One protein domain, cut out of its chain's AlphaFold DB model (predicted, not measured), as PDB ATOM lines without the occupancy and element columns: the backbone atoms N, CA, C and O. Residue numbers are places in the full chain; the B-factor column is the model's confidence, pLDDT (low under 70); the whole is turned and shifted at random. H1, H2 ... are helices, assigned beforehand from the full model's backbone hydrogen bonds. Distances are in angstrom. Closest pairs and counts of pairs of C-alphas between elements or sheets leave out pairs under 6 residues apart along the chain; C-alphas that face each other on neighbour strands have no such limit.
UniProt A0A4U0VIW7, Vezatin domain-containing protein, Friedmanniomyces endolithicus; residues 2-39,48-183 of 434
ATOM      1  N   THR A   2     128.901 165.853  94.250       85.88
ATOM      2  CA  THR A   2     128.591 167.305  94.260       85.88
ATOM      3  C   THR A   2     127.106 167.639  94.085       85.88
ATOM      4  O   THR A   2     126.599 168.507  94.796       85.88
ATOM      5  N   ALA A   3     126.413 166.930  93.186       89.50
ATOM      6  CA  ALA A   3     124.970 167.058  92.969       89.50
ATOM      7  C   ALA A   3     124.158 166.624  94.202       89.50
ATOM      8  O   ALA A   3     123.281 167.356  94.642       89.50
ATOM      9  N   ASN A   4     124.500 165.483  94.814       92.06
ATOM     10  CA  ASN A   4     123.838 164.996  96.033       92.06
ATOM     11  C   ASN A   4     124.036 165.975  97.195       92.06
ATOM     12  O   ASN A   4     123.109 166.237  97.953       92.06
ATOM     13  N   TRP A   5     125.222 166.580  97.294       93.00
ATOM     14  CA  TRP A   5     125.494 167.605  98.295       93.00
ATOM     15  C   TRP A   5     124.653 168.861  98.062       93.00
ATOM     16  O   TRP A   5     124.043 169.380  98.991       93.00
ATOM     17  N   GLN A   6     124.565 169.334  96.814       91.50
ATOM     18  CA  GLN A   6     123.686 170.454  96.460       91.50
ATOM     19  C   GLN A   6     122.215 170.142  96.754       91.50
ATOM     20  O   GLN A   6     121.515 171.001  97.280       91.50
ATOM     21  N   ALA A   7     121.752 168.927  96.456       92.06
ATOM     22  CA  ALA A   7     120.392 168.496  96.765       92.06
ATOM     23  C   ALA A   7     120.131 168.519  98.278       92.06
ATOM     24  O   ALA A   7     119.124 169.069  98.719       92.06
ATOM     25  N   PHE A   8     121.062 167.999  99.083       94.31
ATOM     26  CA  PHE A   8     120.968 168.050 100.540       94.31
ATOM     27  C   PHE A   8     120.965 169.489 101.080       94.31
ATOM     28  O   PHE A   8     120.122 169.833 101.907       94.31
ATOM     29  N   GLU A   9     121.867 170.353 100.610       93.19
ATOM     30  CA  GLU A   9     121.926 171.765 101.023       93.19
ATOM     31  C   GLU A   9     120.657 172.522 100.640       93.19
ATOM     32  O   GLU A   9     120.126 173.281 101.447       93.19
ATOM     33  N   LEU A  10     120.125 172.285  99.441       91.12
ATOM     34  CA  LEU A  10     118.886 172.910  98.999       91.12
ATOM     35  C   LEU A  10     117.697 172.445  99.848       91.12
ATOM     36  O   LEU A  10     116.923 173.279 100.319       91.12
ATOM     37  N   SER A  11     117.570 171.135 100.084       91.75
ATOM     38  CA  SER A  11     116.507 170.563 100.919       91.75
ATOM     39  C   SER A  11     116.603 171.039 102.368       91.75
ATOM     40  O   SER A  11     115.604 171.452 102.952       91.75
ATOM     41  N   SER A  12     117.801 171.037 102.953       93.81
ATOM     42  CA  SER A  12     118.011 171.471 104.337       93.81
ATOM     43  C   SER A  12     117.834 172.983 104.512       93.81
ATOM     44  O   SER A  12     117.175 173.410 105.459       93.81
ATOM     45  N   SER A  13     118.313 173.799 103.567       92.25
ATOM     46  CA  SER A  13     118.086 175.249 103.552       92.25
ATOM     47  C   SER A  13     116.601 175.590 103.403       92.25
ATOM     48  O   SER A  13     116.084 176.430 104.142       92.25
ATOM     49  N   SER A  14     115.888 174.887 102.517       88.38
ATOM     50  CA  SER A  14     114.437 175.048 102.351       88.38
ATOM     51  C   SER A  14     113.686 174.663 103.625       88.38
ATOM     52  O   SER A  14     112.797 175.391 104.060       88.38
ATOM     53  N   ALA A  15     114.098 173.582 104.292       89.88
ATOM     54  CA  ALA A  15     113.512 173.176 105.564       89.88
ATOM     55  C   ALA A  15     113.769 174.185 106.688       89.88
ATOM     56  O   ALA A  15     112.850 174.504 107.440       89.88
ATOM     57  N   LEU A  16     114.981 174.735 106.787       91.06
ATOM     58  CA  LEU A  16     115.302 175.804 107.738       91.06
ATOM     59  C   LEU A  16     114.469 177.065 107.484       91.06
ATOM     60  O   LEU A  16     113.981 177.680 108.435       91.06
ATOM     61  N   ALA A  17     114.291 177.441 106.215       87.75
ATOM     62  CA  ALA A  17     113.450 178.568 105.829       87.75
ATOM     63  C   ALA A  17     111.987 178.322 106.216       87.75
ATOM     64  O   ALA A  17     111.378 179.181 106.846       87.75
ATOM     65  N   PHE A  18     111.451 177.131 105.939       83.69
ATOM     66  CA  PHE A  18     110.090 176.760 106.323       83.69
ATOM     67  C   PHE A  18     109.883 176.800 107.846       83.69
ATOM     68  O   PHE A  18     108.917 177.388 108.329       83.69
ATOM     69  N   VAL A  19     110.827 176.258 108.626       85.81
ATOM     70  CA  VAL A  19     110.792 176.341 110.098       85.81
ATOM     71  C   VAL A  19     110.761 177.802 110.565       85.81
ATOM     72  O   VAL A  19     109.969 178.151 111.440       85.81
ATOM     73  N   GLN A  20     111.581 178.671 109.967       86.75
ATOM     74  CA  GLN A  20     111.583 180.099 110.282       86.75
ATOM     75  C   GLN A  20     110.252 180.776 109.917       86.75
ATOM     76  O   GLN A  20     109.749 181.586 110.696       86.75
ATOM     77  N   GLU A  21     109.685 180.465 108.751       80.56
ATOM     78  CA  GLU A  21     108.399 181.004 108.301       80.56
ATOM     79  C   GLU A  21     107.277 180.633 109.280       80.56
ATOM     80  O   GLU A  21     106.529 181.509 109.722       80.56
ATOM     81  N   VAL A  22     107.210 179.367 109.699       78.75
ATOM     82  CA  VAL A  22     106.220 178.894 110.676       78.75
ATOM     83  C   VAL A  22     106.396 179.575 112.034       78.75
ATOM     84  O   VAL A  22     105.412 179.982 112.657       78.75
ATOM     85  N   GLU A  23     107.633 179.776 112.497       80.81
ATOM     86  CA  GLU A  23     107.881 180.522 113.733       80.81
ATOM     87  C   GLU A  23     107.419 181.978 113.651       80.81
ATOM     88  O   GLU A  23     106.843 182.490 114.612       80.81
ATOM     89  N   LEU A  24     107.649 182.647 112.522       75.31
ATOM     90  CA  LEU A  24     107.209 184.026 112.321       75.31
ATOM     91  C   LEU A  24     105.683 184.127 112.333       75.31
ATOM     92  O   LEU A  24     105.131 184.970 113.041       75.31
ATOM     93  N   VAL A  25     105.006 183.233 111.613       72.56
ATOM     94  CA  VAL A  25     103.539 183.212 111.539       72.56
ATOM     95  C   VAL A  25     102.918 182.881 112.895       72.56
ATOM     96  O   VAL A  25     101.984 183.562 113.311       72.56
ATOM     97  N   SER A  26     103.471 181.917 113.641       68.38
ATOM     98  CA  SER A  26     102.971 181.576 114.986       68.38
ATOM     99  C   SER A  26     103.067 182.733 115.988       68.38
ATOM    100  O   SER A  26     102.248 182.831 116.897       68.38
ATOM    101  N   LYS A  27     104.030 183.643 115.802       71.50
ATOM    102  CA  LYS A  27     104.207 184.857 116.616       71.50
ATOM    103  C   LYS A  27     103.382 186.049 116.108       71.50
ATOM    104  O   LYS A  27     103.492 187.139 116.660       71.50
ATOM    105  N   GLY A  28     102.572 185.860 115.064       62.84
ATOM    106  CA  GLY A  28     101.702 186.893 114.497       62.84
ATOM    107  C   GLY A  28     102.379 187.827 113.489       62.84
ATOM    108  O   GLY A  28     101.793 188.843 113.111       62.84
ATOM    109  N   TYR A  29     103.596 187.518 113.025       68.69
ATOM    110  CA  TYR A  29     104.260 188.323 111.999       68.69
ATOM    111  C   TYR A  29     103.711 188.004 110.604       68.69
ATOM    112  O   TYR A  29     103.613 186.845 110.202       68.69
ATOM    113  N   LYS A  30     103.422 189.048 109.816       63.97
ATOM    114  CA  LYS A  30     103.152 188.894 108.381       63.97
ATOM    115  C   LYS A  30     104.465 188.569 107.664       63.97
ATOM    116  O   LYS A  30     105.413 189.353 107.745       63.97
ATOM    117  N   LEU A  31     104.511 187.447 106.939       62.78
ATOM    118  CA  LEU A  31     105.619 187.138 106.035       62.78
ATOM    119  C   LEU A  31     105.716 188.290 105.026       62.78
ATOM    120  O   LEU A  31     104.814 188.517 104.220       62.78
ATOM    121  N   SER A  32     106.773 189.083 105.120       53.22
ATOM    122  CA  SER A  32     107.091 190.144 104.171       53.22
ATOM    123  C   SER A  32     108.567 190.027 103.828       53.22
ATOM    124  O   SER A  32     109.363 189.568 104.643       53.22
ATOM    125  N   ILE A  33     108.925 190.365 102.590       50.66
ATOM    126  CA  ILE A  33     110.314 190.334 102.130       50.66
ATOM    127  C   ILE A  33     110.868 191.762 102.253       50.66
ATOM    128  O   ILE A  33     110.280 192.666 101.648       50.66
ATOM    129  N   PRO A  34     111.991 191.982 102.961       51.78
ATOM    130  CA  PRO A  34     112.817 190.995 103.668       51.78
ATOM    131  C   PRO A  34     112.248 190.602 105.043       51.78
ATOM    132  O   PRO A  34     111.684 191.439 105.747       51.78
ATOM    133  N   LEU A  35     112.430 189.331 105.424       51.16
ATOM    134  CA  LEU A  35     111.999 188.813 106.727       51.16
ATOM    135  C   LEU A  35     112.692 189.594 107.862       51.16
ATOM    136  O   LEU A  35     113.875 189.927 107.729       51.16
ATOM    137  N   PRO A  36     112.001 189.890 108.979       47.66
ATOM    138  CA  PRO A  36     112.613 190.596 110.099       47.66
ATOM    139  C   PRO A  36     113.796 189.798 110.688       47.66
ATOM    140  O   PRO A  36     113.750 188.565 110.724       47.66
ATOM    141  N   PRO A  37     114.863 190.480 111.152       47.53
ATOM    142  CA  PRO A  37     116.050 189.826 111.690       47.53
ATOM    143  C   PRO A  37     115.737 188.994 112.940       47.53
ATOM    144  O   PRO A  37     114.982 189.399 113.828       47.53
ATOM    145  N   VAL A  38     116.371 187.823 112.993       50.50
ATOM    146  CA  VAL A  38     116.105 186.693 113.903       50.50
ATOM    147  C   VAL A  38     116.268 187.058 115.382       50.50
ATOM    148  O   VAL A  38     115.609 186.467 116.230       50.50
ATOM    149  N   SER A  39     117.059 188.084 115.703       46.22
ATOM    150  CA  SER A  39     117.319 188.530 117.079       46.22
ATOM    151  C   SER A  39     116.074 189.006 117.846       46.22
ATOM    152  O   SER A  39     116.147 189.204 119.050       46.22
ATOM    153  N   ARG A  48     106.640 174.173 120.376       60.12
ATOM    154  CA  ARG A  48     107.516 174.200 119.195       60.12
ATOM    155  C   ARG A  48     106.810 173.559 117.986       60.12
ATOM    156  O   ARG A  48     106.620 172.348 117.949       60.12
ATOM    157  N   ARG A  49     106.431 174.374 116.994       67.69
ATOM    158  CA  ARG A  49     105.809 173.943 115.719       67.69
ATOM    159  C   ARG A  49     106.840 173.311 114.775       67.69
ATOM    160  O   ARG A  49     108.019 173.610 114.913       67.69
ATOM    161  N   CYS A  50     106.452 172.444 113.846       72.75
ATOM    162  CA  CYS A  50     107.362 171.693 112.961       72.75
ATOM    163  C   CYS A  50     108.324 170.722 113.674       72.75
ATOM    164  O   CYS A  50     109.406 170.433 113.159       72.75
ATOM    165  N   GLY A  51     107.953 170.182 114.841       80.12
ATOM    166  CA  GLY A  51     108.830 169.305 115.633       80.12
ATOM    167  C   GLY A  51     109.379 168.102 114.853       80.12
ATOM    168  O   GLY A  51     110.555 167.775 114.959       80.12
ATOM    169  N   ARG A  52     108.567 167.486 113.983       83.81
ATOM    170  CA  ARG A  52     109.010 166.362 113.140       83.81
ATOM    171  C   ARG A  52     110.106 166.776 112.146       83.81
ATOM    172  O   ARG A  52     111.075 166.041 111.984       83.81
ATOM    173  N   LEU A  53     109.962 167.937 111.500       87.06
ATOM    174  CA  LEU A  53     110.938 168.453 110.533       87.06
ATOM    175  C   LEU A  53     112.237 168.884 111.222       87.06
ATOM    176  O   LEU A  53     113.313 168.560 110.730       87.06
ATOM    177  N   ARG A  54     112.149 169.537 112.388       90.38
ATOM    178  CA  ARG A  54     113.325 169.891 113.201       90.38
ATOM    179  C   ARG A  54     114.106 168.658 113.647       90.38
ATOM    180  O   ARG A  54     115.316 168.619 113.463       90.38
ATOM    181  N   LYS A  55     113.413 167.622 114.131       90.88
ATOM    182  CA  LYS A  55     114.017 166.323 114.467       90.88
ATOM    183  C   LYS A  55     114.716 165.682 113.279       90.88
ATOM    184  O   LYS A  55     115.826 165.180 113.418       90.88
ATOM    185  N   ALA A  56     114.080 165.709 112.108       91.75
ATOM    186  CA  ALA A  56     114.671 165.172 110.887       91.75
ATOM    187  C   ALA A  56     115.918 165.958 110.450       91.75
ATOM    188  O   ALA A  56     116.916 165.338 110.101       91.75
ATOM    189  N   LEU A  57     115.884 167.295 110.521       93.62
ATOM    190  CA  LEU A  57     117.037 168.160 110.247       93.62
ATOM    191  C   LEU A  57     118.188 167.901 111.217       93.62
ATOM    192  O   LEU A  57     119.311 167.665 110.782       93.62
ATOM    193  N   HIS A  58     117.903 167.911 112.520       93.88
ATOM    194  CA  HIS A  58     118.905 167.637 113.545       93.88
ATOM    195  C   HIS A  58     119.528 166.255 113.333       93.88
ATOM    196  O   HIS A  58     120.743 166.140 113.259       93.88
ATOM    197  N   SER A  59     118.702 165.219 113.153       93.56
ATOM    198  CA  SER A  59     119.173 163.858 112.885       93.56
ATOM    199  C   SER A  59     120.035 163.777 111.625       93.56
ATOM    200  O   SER A  59     121.040 163.077 111.645       93.56
ATOM    201  N   ALA A  60     119.675 164.485 110.551       94.56
ATOM    202  CA  ALA A  60     120.470 164.501 109.330       94.56
ATOM    203  C   ALA A  60     121.854 165.120 109.568       94.56
ATOM    204  O   ALA A  60     122.856 164.533 109.172       94.56
ATOM    205  N   TYR A  61     121.936 166.258 110.265       95.12
ATOM    206  CA  TYR A  61     123.225 166.875 110.595       95.12
ATOM    207  C   TYR A  61     124.042 166.052 111.594       95.12
ATOM    208  O   TYR A  61     125.240 165.876 111.387       95.12
ATOM    209  N   ALA A  62     123.402 165.512 112.632       93.12
ATOM    210  CA  ALA A  62     124.044 164.694 113.657       93.12
ATOM    211  C   ALA A  62     124.678 163.417 113.088       93.12
ATOM    212  O   ALA A  62     125.625 162.899 113.669       93.12
ATOM    213  N   THR A  63     124.187 162.919 111.951       92.69
ATOM    214  CA  THR A  63     124.814 161.804 111.230       92.69
ATOM    215  C   THR A  63     125.800 162.281 110.164       92.69
ATOM    216  O   THR A  63     126.915 161.774 110.099       92.69
ATOM    217  N   LEU A  64     125.432 163.275 109.348       93.50
ATOM    218  CA  LEU A  64     126.256 163.723 108.224       93.50
ATOM    219  C   LEU A  64     127.577 164.362 108.666       93.50
ATOM    220  O   LEU A  64     128.600 164.131 108.023       93.50
ATOM    221  N   ILE A  65     127.565 165.176 109.727       94.75
ATOM    222  CA  ILE A  65     128.759 165.890 110.201       94.75
ATOM    223  C   ILE A  65     129.856 164.894 110.608       94.75
ATOM    224  O   ILE A  65     130.935 164.977 110.021       94.75
ATOM    225  N   PRO A  66     129.609 163.905 111.494       93.56
ATOM    226  CA  PRO A  66     130.598 162.871 111.799       93.56
ATOM    227  C   PRO A  66     131.104 162.120 110.563       93.56
ATOM    228  O   PRO A  66     132.311 161.952 110.412       93.56
ATOM    229  N   THR A  67     130.216 161.743 109.636       92.94
ATOM    230  CA  THR A  67     130.614 161.075 108.385       92.94
ATOM    231  C   THR A  67     131.536 161.950 107.530       92.94
ATOM    232  O   THR A  67     132.497 161.456 106.944       92.94
ATOM    233  N   CYS A  68     131.287 163.260 107.467       93.44
ATOM    234  CA  CYS A  68     132.165 164.191 106.761       93.44
ATOM    235  C   CYS A  68     133.518 164.348 107.466       93.44
ATOM    236  O   CYS A  68     134.537 164.441 106.792       93.44
ATOM    237  N   ILE A  69     133.547 164.359 108.802       94.50
ATOM    238  CA  ILE A  69     134.791 164.442 109.582       94.50
ATOM    239  C   ILE A  69     135.658 163.207 109.333       94.50
ATOM    240  O   ILE A  69     136.840 163.349 109.031       94.50
ATOM    241  N   GLU A  70     135.070 162.012 109.386       93.69
ATOM    242  CA  GLU A  70     135.756 160.749 109.094       93.69
ATOM    243  C   GLU A  70     136.287 160.708 107.652       93.69
ATOM    244  O   GLU A  70     137.437 160.330 107.406       93.69
ATOM    245  N   ALA A  71     135.482 161.170 106.692       93.00
ATOM    246  CA  ALA A  71     135.895 161.293 105.300       93.00
ATOM    247  C   ALA A  71     137.072 162.265 105.127       93.00
ATOM    248  O   ALA A  71     138.050 161.928 104.461       93.00
ATOM    249  N   CYS A  72     137.013 163.446 105.748       93.25
ATOM    250  CA  CYS A  72     138.101 164.422 105.728       93.25
ATOM    251  C   CYS A  72     139.368 163.867 106.388       93.25
ATOM    252  O   CYS A  72     140.452 164.041 105.840       93.25
ATOM    253  N   ALA A  73     139.248 163.173 107.523       93.50
ATOM    254  CA  ALA A  73     140.380 162.539 108.192       93.50
ATOM    255  C   ALA A  73     141.040 161.483 107.293       93.50
ATOM    256  O   ALA A  73     142.260 161.460 107.168       93.50
ATOM    257  N   THR A  74     140.237 160.669 106.602       94.62
ATOM    258  CA  THR A  74     140.736 159.660 105.658       94.62
ATOM    259  C   THR A  74     141.431 160.309 104.462       94.62
ATOM    260  O   THR A  74     142.545 159.920 104.118       94.62
ATOM    261  N   LEU A  75     140.817 161.327 103.849       93.81
ATOM    262  CA  LEU A  75     141.406 162.044 102.716       93.81
ATOM    263  C   LEU A  75     142.701 162.771 103.099       93.81
ATOM    264  O   LEU A  75     143.638 162.756 102.311       93.81
ATOM    265  N   ARG A  76     142.790 163.330 104.314       92.94
ATOM    266  CA  ARG A  76     144.011 163.961 104.844       92.94
ATOM    267  C   ARG A  76     145.207 163.013 104.911       92.94
ATOM    268  O   ARG A  76     146.328 163.447 104.710       92.94
ATOM    269  N   THR A  77     144.991 161.708 105.100       93.75
ATOM    270  CA  THR A  77     146.101 160.728 105.067       93.75
ATOM    271  C   THR A  77     146.731 160.542 103.682       93.75
ATOM    272  O   THR A  77     147.761 159.879 103.561       93.75
ATOM    273  N   LEU A  78     146.098 161.076 102.634       92.25
ATOM    274  CA  LEU A  78     146.467 160.866 101.236       92.25
ATOM    275  C   LEU A  78     147.088 162.094 100.561       92.25
ATOM    276  O   LEU A  78     147.511 161.967  99.408       92.25
ATOM    277  N   ILE A  79     147.093 163.241 101.239       94.00
ATOM    278  CA  ILE A  79     147.444 164.557 100.692       94.00
ATOM    279  C   ILE A  79     148.533 165.218 101.530       94.00
ATOM    280  O   ILE A  79     148.679 164.908 102.712       94.00
ATOM    281  N   ASP A  80     149.271 166.137 100.912       92.69
ATOM    282  CA  ASP A  80     150.143 167.056 101.636       92.69
ATOM    283  C   ASP A  80     149.294 168.155 102.305       92.69
ATOM    284  O   ASP A  80     148.346 168.686 101.714       92.69
ATOM    285  N   GLU A  81     149.615 168.484 103.555       91.38
ATOM    286  CA  GLU A  81     148.931 169.551 104.292       91.38
ATOM    287  C   GLU A  81     149.276 170.933 103.714       91.38
ATOM    288  O   GLU A  81     148.407 171.807 103.712       91.38
ATOM    289  N   ASP A  82     150.472 171.115 103.137       93.69
ATOM    290  CA  ASP A  82     150.865 172.372 102.483       93.69
ATOM    291  C   ASP A  82     149.994 172.640 101.239       93.69
ATOM    292  O   ASP A  82     149.534 173.764 100.996       93.69
ATOM    293  N   ASP A  83     149.694 171.590 100.468       92.94
ATOM    294  CA  ASP A  83     148.787 171.675  99.322       92.94
ATOM    295  C   ASP A  83     147.348 171.954  99.769       92.94
ATOM    296  O   ASP A  83     146.632 172.739  99.135       92.94
ATOM    297  N   LEU A  84     146.911 171.362 100.884       94.00
ATOM    298  CA  LEU A  84     145.589 171.627 101.445       94.00
ATOM    299  C   LEU A  84     145.439 173.085 101.898       94.00
ATOM    300  O   LEU A  84     144.416 173.707 101.594       94.00
ATOM    301  N   GLU A  85     146.439 173.637 102.590       93.62
ATOM    302  CA  GLU A  85     146.452 175.035 103.035       93.62
ATOM    303  C   GLU A  85     146.401 175.989 101.837       93.62
ATOM    304  O   GLU A  85     145.582 176.912 101.809       93.62
ATOM    305  N   ARG A  86     147.154 175.689 100.772       95.31
ATOM    306  CA  ARG A  86     147.079 176.430  99.507       95.31
ATOM    307  C   ARG A  86     145.663 176.444  98.929       95.31
ATOM    308  O   ARG A  86     145.189 177.485  98.473       95.31
ATOM    309  N   TYR A  87     144.963 175.309  98.929       94.75
ATOM    310  CA  TYR A  87     143.581 175.263  98.446       94.75
ATOM    311  C   TYR A  87     142.603 175.990  99.375       94.75
ATOM    312  O   TYR A  87     141.639 176.577  98.883       94.75
ATOM    313  N   PHE A  88     142.844 176.015 100.687       95.25
ATOM    314  CA  PHE A  88     142.045 176.836 101.598       95.25
ATOM    315  C   PHE A  88     142.170 178.323 101.267       95.25
ATOM    316  O   PHE A  88     141.147 179.003 101.209       95.25
ATOM    317  N   GLU A  89     143.375 178.809 100.964       94.81
ATOM    318  CA  GLU A  89     143.587 180.189 100.514       94.81
ATOM    319  C   GLU A  89     142.894 180.474  99.174       94.81
ATOM    320  O   GLU A  89     142.188 181.469  99.039       94.81
ATOM    321  N   VAL A  90     143.037 179.585  98.182       95.88
ATOM    322  CA  VAL A  90     142.443 179.770  96.841       95.88
ATOM    323  C   VAL A  90     140.912 179.844  96.883       95.88
ATOM    324  O   VAL A  90     140.307 180.545  96.071       95.88
ATOM    325  N   TYR A  91     140.282 179.115  97.806       93.62
ATOM    326  CA  TYR A  91     138.825 179.016  97.917       93.62
ATOM    327  C   TYR A  91     138.234 179.776  99.117       93.62
ATOM    328  O   TYR A  91     137.063 179.555  99.445       93.62
ATOM    329  N   ASP A  92     139.008 180.665  99.750       93.19
ATOM    330  CA  ASP A  92     138.611 181.452 100.928       93.19
ATOM    331  C   ASP A  92     137.976 180.587 102.041       93.19
ATOM    332  O   ASP A  92     136.945 180.921 102.641       93.19
ATOM    333  N   VAL A  93     138.568 179.423 102.312       93.69
ATOM    334  CA  VAL A  93     138.164 178.552 103.418       93.69
ATOM    335  C   VAL A  93     138.905 178.993 104.673       93.69
ATOM    336  O   VAL A  93     140.103 178.775 104.815       93.69
ATOM    337  N   ASN A  94     138.184 179.591 105.619       93.75
ATOM    338  CA  ASN A  94     138.767 179.967 106.901       93.75
ATOM    339  C   ASN A  94     139.233 178.719 107.676       93.75
ATOM    340  O   ASN A  94     138.424 177.865 108.051       93.75
ATOM    341  N   ALA A  95     140.535 178.644 107.958       90.12
ATOM    342  CA  ALA A  95     141.148 177.539 108.688       90.12
ATOM    343  C   ALA A  95     140.589 177.379 110.113       90.12
ATOM    344  O   ALA A  95     140.512 176.258 110.618       90.12
ATOM    345  N   GLN A  96     140.165 178.472 110.757       92.06
ATOM    346  CA  GLN A  96     139.547 178.412 112.081       92.06
ATOM    347  C   GLN A  96     138.164 177.757 112.015       92.06
ATOM    348  O   GLN A  96     137.895 176.824 112.767       92.06
ATOM    349  N   ASP A  97     137.328 178.171 111.059       93.06
ATOM    350  CA  ASP A  97     136.020 177.548 110.829       93.06
ATOM    351  C   ASP A  97     136.168 176.063 110.475       93.06
ATOM    352  O   ASP A  97     135.384 175.234 110.932       93.06
ATOM    353  N   ALA A  98     137.183 175.710 109.679       92.69
ATOM    354  CA  ALA A  98     137.480 174.323 109.334       92.69
ATOM    355  C   ALA A  98     137.830 173.492 110.576       92.69
ATOM    356  O   ALA A  98     137.288 172.400 110.742       92.69
ATOM    357  N   LYS A  99     138.682 174.020 111.468       91.81
ATOM    358  CA  LYS A  99     139.044 173.365 112.736       91.81
ATOM    359  C   LYS A  99     137.841 173.207 113.660       91.81
ATOM    360  O   LYS A  99     137.650 172.127 114.208       91.81
ATOM    361  N   GLU A 100     137.017 174.241 113.801       91.12
ATOM    362  CA  GLU A 100     135.804 174.201 114.624       91.12
ATOM    363  C   GLU A 100     134.763 173.221 114.074       91.12
ATOM    364  O   GLU A 100     134.143 172.479 114.834       91.12
ATOM    365  N   ALA A 101     134.587 173.172 112.751       91.81
ATOM    366  CA  ALA A 101     133.648 172.261 112.107       91.81
ATOM    367  C   ALA A 101     134.107 170.793 112.145       91.81
ATOM    368  O   ALA A 101     133.259 169.907 112.086       91.81
ATOM    369  N   SER A 102     135.417 170.529 112.247       90.88
ATOM    370  CA  SER A 102     135.984 169.174 112.354       90.88
ATOM    371  C   SER A 102     136.422 168.763 113.766       90.88
ATOM    372  O   SER A 102     137.002 167.692 113.922       90.88
ATOM    373  N   GLY A 103     136.223 169.621 114.768       86.62
ATOM    374  CA  GLY A 103     136.684 169.391 116.139       86.62
ATOM    375  C   GLY A 103     135.844 168.366 116.908       86.62
ATOM    376  O   GLY A 103     134.782 167.942 116.459       86.62
ATOM    377  N   GLU A 104     136.295 168.003 118.111       82.44
ATOM    378  CA  GLU A 104     135.579 167.064 118.995       82.44
ATOM    379  C   GLU A 104     134.171 167.559 119.371       82.44
ATOM    380  O   GLU A 104     133.252 166.760 119.533       82.44
ATOM    381  N   ASP A 105     133.976 168.881 119.413       85.19
ATOM    382  CA  ASP A 105     132.689 169.536 119.673       85.19
ATOM    383  C   ASP A 105     131.968 169.983 118.378       85.19
ATOM    384  O   ASP A 105     131.236 170.974 118.349       85.19
ATOM    385  N   ALA A 106     132.156 169.267 117.261       85.31
ATOM    386  CA  ALA A 106     131.528 169.595 115.973       85.31
ATOM    387  C   ALA A 106     129.990 169.502 115.979       85.31
ATOM    388  O   ALA A 106     129.323 170.146 115.161       85.31
ATOM    389  N   LEU A 107     129.415 168.762 116.930       86.62
ATOM    390  CA  LEU A 107     127.976 168.745 117.206       86.62
ATOM    391  C   LEU A 107     127.568 169.688 118.346       86.62
ATOM    392  O   LEU A 107     126.378 169.801 118.618       86.62
ATOM    393  N   GLY A 108     128.525 170.377 118.976       80.25
ATOM    394  CA  GLY A 108     128.292 171.361 120.025       80.25
ATOM    395  C   GLY A 108     127.334 172.453 119.586       80.25
ATOM    396  O   GLY A 108     127.552 173.146 118.588       80.25
ATOM    397  N   VAL A 109     126.249 172.592 120.335       75.50
ATOM    398  CA  VAL A 109     125.175 173.535 120.053       75.50
ATOM    399  C   VAL A 109     125.284 174.741 120.992       75.50
ATOM    400  O   VAL A 109     125.639 174.598 122.154       75.50
ATOM    401  N   LEU A 110     124.952 175.944 120.503       64.38
ATOM    402  CA  LEU A 110     124.986 177.195 121.290       64.38
ATOM    403  C   LEU A 110     123.949 177.263 122.430       64.38
ATOM    404  O   LEU A 110     123.967 178.212 123.208       64.38
ATOM    405  N   GLU A 111     123.010 176.325 122.482       64.69
ATOM    406  CA  GLU A 111     121.854 176.286 123.379       64.69
ATOM    407  C   GLU A 111     121.646 174.859 123.890       64.69
ATOM    408  O   GLU A 111     122.004 173.898 123.209       64.69
ATOM    409  N   ASP A 112     120.968 174.724 125.034       72.25
ATOM    410  CA  ASP A 112     120.597 173.423 125.613       72.25
ATOM    411  C   ASP A 112     119.663 172.602 124.703       72.25
ATOM    412  O   ASP A 112     119.490 171.401 124.902       72.25
ATOM    413  N   ASP A 113     119.039 173.241 123.703       81.88
ATOM    414  CA  ASP A 113     118.138 172.580 122.765       81.88
ATOM    415  C   ASP A 113     118.786 172.379 121.377       81.88
ATOM    416  O   ASP A 113     118.932 173.336 120.601       81.88
ATOM    417  N   PRO A 114     119.114 171.131 120.999       85.06
ATOM    418  CA  PRO A 114     119.759 170.830 119.723       85.06
ATOM    419  C   PRO A 114     118.832 170.975 118.504       85.06
ATOM    420  O   PRO A 114     119.298 171.083 117.368       85.06
ATOM    421  N   GLU A 115     117.518 171.028 118.717       88.50
ATOM    422  CA  GLU A 115     116.502 171.191 117.676       88.50
ATOM    423  C   GLU A 115     116.106 172.667 117.475       88.50
ATOM    424  O   GLU A 115     115.230 172.968 116.658       88.50
ATOM    425  N   SER A 116     116.719 173.607 118.207       88.00
ATOM    426  CA  SER A 116     116.469 175.044 118.036       88.00
ATOM    427  C   SER A 116     116.896 175.535 116.645       88.00
ATOM    428  O   SER A 116     117.835 175.027 116.033       88.00
ATOM    429  N   LEU A 117     116.206 176.546 116.103       87.25
ATOM    430  CA  LEU A 117     116.526 177.086 114.774       87.25
ATOM    431  C   LEU A 117     117.967 177.622 114.700       87.25
ATOM    432  O   LEU A 117     118.605 177.544 113.650       87.25
ATOM    433  N   LYS A 118     118.488 178.162 115.805       87.44
ATOM    434  CA  LYS A 118     119.866 178.653 115.906       87.44
ATOM    435  C   LYS A 118     120.858 177.493 115.869       87.44
ATOM    436  O   LYS A 118     121.801 177.536 115.082       87.44
ATOM    437  N   SER A 119     120.577 176.443 116.635       91.25
ATOM    438  CA  SER A 119     121.309 175.174 116.656       91.25
ATOM    439  C   SER A 119     121.401 174.555 115.266       91.25
ATOM    440  O   SER A 119     122.489 174.315 114.748       91.25
ATOM    441  N   LEU A 120     120.258 174.401 114.596       92.56
ATOM    442  CA  LEU A 120     120.181 173.825 113.256       92.56
ATOM    443  C   LEU A 120     120.914 174.676 112.205       92.56
ATOM    444  O   LEU A 120     121.511 174.128 111.280       92.56
ATOM    445  N   ARG A 121     120.915 176.010 112.338       92.81
ATOM    446  CA  ARG A 121     121.702 176.892 111.457       92.81
ATOM    447  C   ARG A 121     123.198 176.784 111.693       92.81
ATOM    448  O   ARG A 121     123.946 176.812 110.721       92.81
ATOM    449  N   LEU A 122     123.630 176.657 112.947       93.00
ATOM    450  CA  LEU A 122     125.036 176.409 113.253       93.00
ATOM    451  C   LEU A 122     125.492 175.084 112.633       93.00
ATOM    452  O   LEU A 122     126.514 175.048 111.954       93.00
ATOM    453  N   LEU A 123     124.700 174.020 112.789       94.06
ATOM    454  CA  LEU A 123     124.987 172.725 112.169       94.06
ATOM    455  C   LEU A 123     125.003 172.819 110.633       94.06
ATOM    456  O   LEU A 123     125.913 172.293 109.996       94.06
ATOM    457  N   SER A 124     124.066 173.562 110.032       94.81
ATOM    458  CA  SER A 124     124.066 173.843 108.590       94.81
ATOM    459  C   SER A 124     125.328 174.570 108.130       94.81
ATOM    460  O   SER A 124     125.853 174.262 107.061       94.81
ATOM    461  N   TYR A 125     125.806 175.540 108.911       94.62
ATOM    462  CA  TYR A 125     127.037 176.266 108.621       94.62
ATOM    463  C   TYR A 125     128.252 175.334 108.676       94.62
ATOM    464  O   TYR A 125     129.017 175.273 107.712       94.62
ATOM    465  N   ARG A 126     128.380 174.543 109.749       94.31
ATOM    466  CA  ARG A 126     129.459 173.556 109.921       94.31
ATOM    467  C   ARG A 126     129.474 172.523 108.792       94.31
ATOM    468  O   ARG A 126     130.530 172.261 108.225       94.31
ATOM    469  N   ALA A 127     128.310 172.013 108.386       94.00
ATOM    470  CA  ALA A 127     128.195 171.106 107.241       94.00
ATOM    471  C   ALA A 127     128.680 171.752 105.924       94.00
ATOM    472  O   ALA A 127     129.370 171.105 105.136       94.00
ATOM    473  N   GLY A 128     128.380 173.037 105.697       93.94
ATOM    474  CA  GLY A 128     128.870 173.785 104.531       93.94
ATOM    475  C   GLY A 128     130.378 174.076 104.572       93.94
ATOM    476  O   GLY A 128     131.043 174.102 103.535       93.94
ATOM    477  N   VAL A 129     130.959 174.261 105.760       95.31
ATOM    478  CA  VAL A 129     132.420 174.326 105.930       95.31
ATOM    479  C   VAL A 129     133.048 172.973 105.598       95.31
ATOM    480  O   VAL A 129     133.938 172.924 104.752       95.31
ATOM    481  N   LEU A 130     132.539 171.878 106.170       94.75
ATOM    482  CA  LEU A 130     133.035 170.524 105.905       94.75
ATOM    483  C   LEU A 130     132.961 170.164 104.420       94.75
ATOM    484  O   LEU A 130     133.914 169.594 103.904       94.75
ATOM    485  N   ARG A 131     131.914 170.594 103.700       94.56
ATOM    486  CA  ARG A 131     131.847 170.488 102.231       94.56
ATOM    487  C   ARG A 131     133.085 171.043 101.554       94.56
ATOM    488  O   ARG A 131     133.684 170.386 100.705       94.56
ATOM    489  N   ARG A 132     133.417 172.291 101.880       94.62
ATOM    490  CA  ARG A 132     134.541 173.000 101.268       94.62
ATOM    491  C   ARG A 132     135.851 172.317 101.622       94.62
ATOM    492  O   ARG A 132     136.654 172.107 100.722       94.62
ATOM    493  N   VAL A 133     136.009 171.885 102.873       94.69
ATOM    494  CA  VAL A 133     137.175 171.108 103.316       94.69
ATOM    495  C   VAL A 133     137.304 169.814 102.513       94.69
ATOM    496  O   VAL A 133     138.348 169.598 101.912       94.69
ATOM    497  N   THR A 134     136.245 169.003 102.407       93.69
ATOM    498  CA  THR A 134     136.265 167.753 101.629       93.69
ATOM    499  C   THR A 134     136.637 168.001 100.165       93.69
ATOM    500  O   THR A 134     137.440 167.265  99.603       93.69
ATOM    501  N   LEU A 135     136.080 169.042  99.534       93.38
ATOM    502  CA  LEU A 135     136.406 169.386  98.146       93.38
ATOM    503  C   LEU A 135     137.862 169.845  97.992       93.38
ATOM    504  O   LEU A 135     138.515 169.428  97.041       93.38
ATOM    505  N   CYS A 136     138.382 170.648  98.924       94.88
ATOM    506  CA  CYS A 136     139.793 171.047  98.933       94.88
ATOM    507  C   CYS A 136     140.710 169.836  99.109       94.88
ATOM    508  O   CYS A 136     141.667 169.695  98.356       94.88
ATOM    509  N   SER A 137     140.366 168.903 100.001       94.12
ATOM    510  CA  SER A 137     141.108 167.650 100.157       94.12
ATOM    511  C   SER A 137     141.114 166.805  98.882       94.12
ATOM    512  O   SER A 137     142.115 166.174  98.583       94.12
ATOM    513  N   LEU A 138     140.034 166.810  98.093       93.00
ATOM    514  CA  LEU A 138     140.010 166.116  96.801       93.00
ATOM    515  C   LEU A 138     140.875 166.801  95.734       93.00
ATOM    516  O   LEU A 138     141.420 166.117  94.875       93.00
ATOM    517  N   MET A 139     140.991 168.131  95.766       92.75
ATOM    518  CA  MET A 139     141.846 168.884  94.838       92.75
ATOM    519  C   MET A 139     143.332 168.804  95.209       92.75
ATOM    520  O   MET A 139     144.177 168.907  94.325       92.75
ATOM    521  N   ALA A 140     143.637 168.580  96.489       94.31
ATOM    522  CA  ALA A 140     144.985 168.331  96.999       94.31
ATOM    523  C   ALA A 140     145.494 166.901  96.731       94.31
ATOM    524  O   ALA A 140     146.635 166.587  97.046       94.31
ATOM    525  N   LEU A 141     144.670 166.010  96.161       92.31
ATOM    526  CA  LEU A 141     145.123 164.671  95.784       92.31
ATOM    527  C   LEU A 141     146.063 164.737  94.581       92.31
ATOM    528  O   LEU A 141     145.663 165.103  93.475       92.31
ATOM    529  N   GLU A 142     147.292 164.280  94.793       87.88
ATOM    530  CA  GLU A 142     148.263 164.066  93.727       87.88
ATOM    531  C   GLU A 142     147.744 163.063  92.675       87.88
ATOM    532  O   GLU A 142     147.085 162.055  92.978       87.88
ATOM    533  N   ALA A 143     148.071 163.344  91.415       85.94
ATOM    534  CA  ALA A 143     147.717 162.532  90.257       85.94
ATOM    535  C   ALA A 143     148.925 162.408  89.317       85.94
ATOM    536  O   ALA A 143     148.916 162.903  88.189       85.94
ATOM    537  N   ASP A 144     149.972 161.737  89.796       84.44
ATOM    538  CA  ASP A 144     151.245 161.558  89.085       84.44
ATOM    539  C   ASP A 144     151.148 160.587  87.890       84.44
ATOM    540  O   ASP A 144     152.094 160.421  87.118       84.44
ATOM    541  N   GLY A 145     150.010 159.903  87.735       82.06
ATOM    542  CA  GLY A 145     149.767 158.878  86.718       82.06
ATOM    543  C   GLY A 145     150.437 157.535  87.032       82.06
ATOM    544  O   GLY A 145     150.549 156.672  86.157       82.06
ATOM    545  N   GLY A 146     150.910 157.350  88.267       87.12
ATOM    546  CA  GLY A 146     151.711 156.203  88.685       87.12
ATOM    547  C   GLY A 146     150.897 155.037  89.259       87.12
ATOM    548  O   GLY A 146     149.723 155.142  89.594       87.12
ATOM    549  N   LYS A 147     151.557 153.890  89.481       83.12
ATOM    550  CA  LYS A 147     150.959 152.772  90.236       83.12
ATOM    551  C   LYS A 147     150.469 153.116  91.665       83.12
ATOM    552  O   LYS A 147     149.476 152.507  92.071       83.12
ATOM    553  N   PRO A 148     151.108 154.009  92.455       82.44
ATOM    554  CA  PRO A 148     150.580 154.369  93.777       82.44
ATOM    555  C   PRO A 148     149.223 155.093  93.715       82.44
ATOM    556  O   PRO A 148     148.405 154.903  94.620       82.44
ATOM    557  N   ASP A 149     148.925 155.801  92.620       88.12
ATOM    558  CA  ASP A 149     147.658 156.521  92.444       88.12
ATOM    559  C   ASP A 149     146.446 155.595  92.470       88.12
ATOM    560  O   ASP A 149     145.402 155.967  92.998       88.12
ATOM    561  N   PHE A 150     146.571 154.351  91.996       89.25
ATOM    562  CA  PHE A 150     145.452 153.404  92.028       89.25
ATOM    563  C   PHE A 150     144.937 153.140  93.443       89.25
ATOM    564  O   PHE A 150     143.742 152.909  93.612       89.25
ATOM    565  N   LYS A 151     145.813 153.130  94.458       90.06
ATOM    566  CA  LYS A 151     145.392 152.933  95.855       90.06
ATOM    567  C   LYS A 151     144.787 154.216  96.419       90.06
ATOM    568  O   LYS A 151     143.697 154.164  96.982       90.06
ATOM    569  N   ARG A 152     145.468 155.345  96.205       91.44
ATOM    570  CA  ARG A 152     145.052 156.685  96.640       91.44
ATOM    571  C   ARG A 152     143.661 157.045  96.103       91.44
ATOM    572  O   ARG A 152     142.740 157.297  96.873       91.44
ATOM    573  N   TRP A 153     143.478 156.966  94.786       93.69
ATOM    574  CA  TRP A 153     142.220 157.303  94.119       93.69
ATOM    575  C   TRP A 153     141.113 156.279  94.356       93.69
ATOM    576  O   TRP A 153     139.943 156.658  94.384       93.69
ATOM    577  N   ARG A 154     141.444 154.999  94.581       93.81
ATOM    578  CA  ARG A 154     140.453 154.007  95.025       93.81
ATOM    579  C   ARG A 154     139.881 154.388  96.385       93.81
ATOM    580  O   ARG A 154     138.665 154.495  96.493       93.81
ATOM    581  N   LEU A 155     140.740 154.650  97.372       94.38
ATOM    582  CA  LEU A 155     140.295 155.032  98.712       94.38
ATOM    583  C   LEU A 155     139.489 156.338  98.679       94.38
ATOM    584  O   LEU A 155     138.397 156.399  99.236       94.38
ATOM    585  N   ALA A 156     139.964 157.352  97.948       94.94
ATOM    586  CA  ALA A 156     139.219 158.597  97.761       94.94
ATOM    587  C   ALA A 156     137.836 158.359  97.124       94.94
ATOM    588  O   ALA A 156     136.843 158.957  97.539       94.94
ATOM    589  N   THR A 157     137.745 157.457  96.143       94.75
ATOM    590  CA  THR A 157     136.476 157.107  95.487       94.75
ATOM    591  C   THR A 157     135.522 156.376  96.427       94.75
ATOM    592  O   THR A 157     134.336 156.699  96.440       94.75
ATOM    593  N   GLU A 158     136.016 155.436  97.233       94.88
ATOM    594  CA  GLU A 158     135.221 154.717  98.237       94.88
ATOM    595  C   GLU A 158     134.640 155.687  99.279       94.88
ATOM    596  O   GLU A 158     133.432 155.677  99.531       94.88
ATOM    597  N   VAL A 159     135.465 156.606  99.794       94.56
ATOM    598  CA  VAL A 159     135.034 157.671 100.718       94.56
ATOM    599  C   VAL A 159     133.971 158.565 100.073       94.56
ATOM    600  O   VAL A 159     132.923 158.828 100.668       94.56
ATOM    601  N   MET A 160     134.190 159.006  98.830       93.69
ATOM    602  CA  MET A 160     133.220 159.833  98.105       93.69
ATOM    603  C   MET A 160     131.897 159.109  97.851       93.69
ATOM    604  O   MET A 160     130.843 159.746  97.902       93.69
ATOM    605  N   GLN A 161     131.928 157.807  97.556       93.94
ATOM    606  CA  GLN A 161     130.724 157.004  97.345       93.94
ATOM    607  C   GLN A 161     129.920 156.877  98.639       93.94
ATOM    608  O   GLN A 161     128.726 157.173  98.622       93.94
ATOM    609  N   ALA A 162     130.571 156.541  99.757       91.81
ATOM    610  CA  ALA A 162     129.921 156.450 101.063       91.81
ATOM    611  C   ALA A 162     129.233 157.772 101.452       91.81
ATOM    612  O   ALA A 162     128.049 157.792 101.798       91.81
ATOM    613  N   LEU A 163     129.942 158.895 101.297       93.31
ATOM    614  CA  LEU A 163     129.418 160.229 101.600       93.31
ATOM    615  C   LEU A 163     128.268 160.613 100.647       93.31
ATOM    616  O   LEU A 163     127.250 161.160 101.067       93.31
ATOM    617  N   SER A 164     128.386 160.278  99.356       93.94
ATOM    618  CA  SER A 164     127.352 160.563  98.353       93.94
ATOM    619  C   SER A 164     126.045 159.809  98.613       93.94
ATOM    620  O   SER A 164     124.984 160.376  98.344       93.94
ATOM    621  N   THR A 165     126.109 158.570  99.106       92.50
ATOM    622  CA  THR A 165     124.929 157.776  99.481       92.50
ATOM    623  C   THR A 165     124.244 158.376 100.705       92.50
ATOM    624  O   THR A 165     123.058 158.682 100.640       92.50
ATOM    625  N   ALA A 166     125.002 158.677 101.766       90.94
ATOM    626  CA  ALA A 166     124.453 159.299 102.974       90.94
ATOM    627  C   ALA A 166     123.752 160.638 102.673       90.94
ATOM    628  O   ALA A 166     122.644 160.894 103.141       90.94
ATOM    629  N   LEU A 167     124.366 161.487 101.839       93.44
ATOM    630  CA  LEU A 167     123.765 162.753 101.406       93.44
ATOM    631  C   LEU A 167     122.444 162.560 100.656       93.44
ATOM    632  O   LEU A 167     121.522 163.352 100.855       93.44
ATOM    633  N   LEU A 168     122.360 161.549  99.787       93.31
ATOM    634  CA  LEU A 168     121.158 161.282  99.001       93.31
ATOM    635  C   LEU A 168     119.995 160.878  99.908       93.31
ATOM    636  O   LEU A 168     118.935 161.499  99.835       93.31
ATOM    637  N   ASP A 169     120.226 159.931 100.817       92.06
ATOM    638  CA  ASP A 169     119.204 159.434 101.743       92.06
ATOM    639  C   ASP A 169     118.608 160.573 102.586       92.06
ATOM    640  O   ASP A 169     117.388 160.691 102.751       92.06
ATOM    641  N   PHE A 170     119.459 161.470 103.097       91.81
ATOM    642  CA  PHE A 170     118.993 162.629 103.855       91.81
ATOM    643  C   PHE A 170     118.294 163.670 102.981       91.81
ATOM    644  O   PHE A 170     117.284 164.236 103.410       91.81
ATOM    645  N   ALA A 171     118.794 163.925 101.769       92.44
ATOM    646  CA  ALA A 171     118.177 164.867 100.840       92.44
ATOM    647  C   ALA A 171     116.759 164.426 100.454       92.44
ATOM    648  O   ALA A 171     115.838 165.244 100.512       92.44
ATOM    649  N   GLU A 172     116.573 163.146 100.124       92.19
ATOM    650  CA  GLU A 172     115.277 162.563  99.772       92.19
ATOM    651  C   GLU A 172     114.316 162.571 100.959       92.19
ATOM    652  O   GLU A 172     113.168 162.997 100.824       92.19
ATOM    653  N   LYS A 173     114.788 162.186 102.151       91.69
ATOM    654  CA  LYS A 173     113.970 162.188 103.370       91.69
ATOM    655  C   LYS A 173     113.474 163.590 103.723       91.69
ATOM    656  O   LYS A 173     112.292 163.761 104.032       91.69
ATOM    657  N   LEU A 174     114.352 164.594 103.672       90.88
ATOM    658  CA  LEU A 174     113.978 165.988 103.927       90.88
ATOM    659  C   LEU A 174     113.035 166.518 102.845       90.88
ATOM    660  O   LEU A 174     112.030 167.143 103.176       90.88
ATOM    661  N   HIS A 175     113.315 166.227 101.574       89.19
ATOM    662  CA  HIS A 175     112.467 166.651 100.464       89.19
ATOM    663  C   HIS A 175     111.063 166.039 100.541       89.19
ATOM    664  O   HIS A 175     110.077 166.756 100.407       89.19
ATOM    665  N   ALA A 176     110.950 164.740 100.829       87.56
ATOM    666  CA  ALA A 176     109.666 164.063 100.989       87.56
ATOM    667  C   ALA A 176     108.851 164.650 102.153       87.56
ATOM    668  O   ALA A 176     107.643 164.855 102.034       87.56
ATOM    669  N   MET A 177     109.510 164.964 103.274       86.25
ATOM    670  CA  MET A 177     108.857 165.614 104.411       86.25
ATOM    671  C   MET A 177     108.394 167.034 104.085       86.25
ATOM    672  O   MET A 177     107.279 167.394 104.456       86.25
ATOM    673  N   LEU A 178     109.218 167.815 103.381       83.62
ATOM    674  CA  LEU A 178     108.843 169.153 102.930       83.62
ATOM    675  C   LEU A 178     107.706 169.107 101.927       83.62
ATOM    676  O   LEU A 178     106.729 169.808 102.119       83.62
ATOM    677  N   SER A 179     107.764 168.242 100.920       80.94
ATOM    678  CA  SER A 179     106.696 168.098  99.929       80.94
ATOM    679  C   SER A 179     105.362 167.701 100.575       80.94
ATOM    680  O   SER A 179     104.311 168.216 100.198       80.94
ATOM    681  N   ALA A 180     105.391 166.861 101.616       76.69
ATOM    682  CA  ALA A 180     104.202 166.523 102.399       76.69
ATOM    683  C   ALA A 180     103.639 167.701 103.225       76.69
ATOM    684  O   ALA A 180     102.474 167.663 103.630       76.69
ATOM    685  N   MET A 181     104.457 168.721 103.502       71.06
ATOM    686  CA  MET A 181     104.079 169.963 104.189       71.06
ATOM    687  C   MET A 181     103.720 171.087 103.194       71.06
ATOM    688  O   MET A 181     102.826 171.887 103.459       71.06
ATOM    689  N   GLU A 182     104.354 171.111 102.022       63.25
ATOM    690  CA  GLU A 182     104.210 172.076 100.929       63.25
ATOM    691  C   GLU A 182     103.163 171.609  99.909       63.25
ATOM    692  O   GLU A 182     103.440 171.393  98.728       63.25
ATOM    693  N   THR A 183     101.908 171.473 100.330       48.69
ATOM    694  CA  THR A 183     100.826 171.433  99.339       48.69
ATOM    695  C   THR A 183     100.518 172.874  98.917       48.69
ATOM    696  O   THR A 183     100.059 173.685  99.718       48.69
TER     697      THR A 183
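What this domain is: This is residues 2 to 39 and 48 to 183 of the 434 residues of the protein "Vezatin domain-containing protein" of Friedmanniomyces endolithicus (UniProt A0A4U0VIW7). Four long helices, H6, H2, H5 and H1, form a rod-like bundle; two short ones, H3 and H4, pack on H5. The printed part, 174 residues with six named helices, H1 to H6 along the chain, is all helix and compact, with a radius of gyration of the C-alphas of 18.2 A and spans of 63 by 31 by 29 A.

Where its parts are: H6, residues 149 to 181, 47.1 A long, ends at C-alpha 181 (104.079, 169.963, 104.189). H2 is residues 51 to 76, 37.2 A; H5 117 to 139, 33.3 A; H3 81 to 90; H4 95 to 101. H1, 2 to 26, 35.9 A, begins at C-alpha 2 (128.591, 167.305, 94.260).

How they stand to each other: H6 touches H1, the same way at a shallow tilt of 29 degrees; their closest C-alphas, Phe 8 and Ala 171, are 4.2 A apart. H2 touches H6, closest C-alphas Ala 71 and Val 159, 5.9 A. The hub, H5, touches H1, H2, H3 and H4. O i to N i+4 pairs are within hydrogen-bond range throughout, but 21 of 22 in H2.

The domain as a whole: Residues 40 to 47 are not printed; C-alphas 39 and 48 are 17.5 A apart. H4 to H5 is a long link. pLDDT is under 70 at 19 residues, among them 28 to 39.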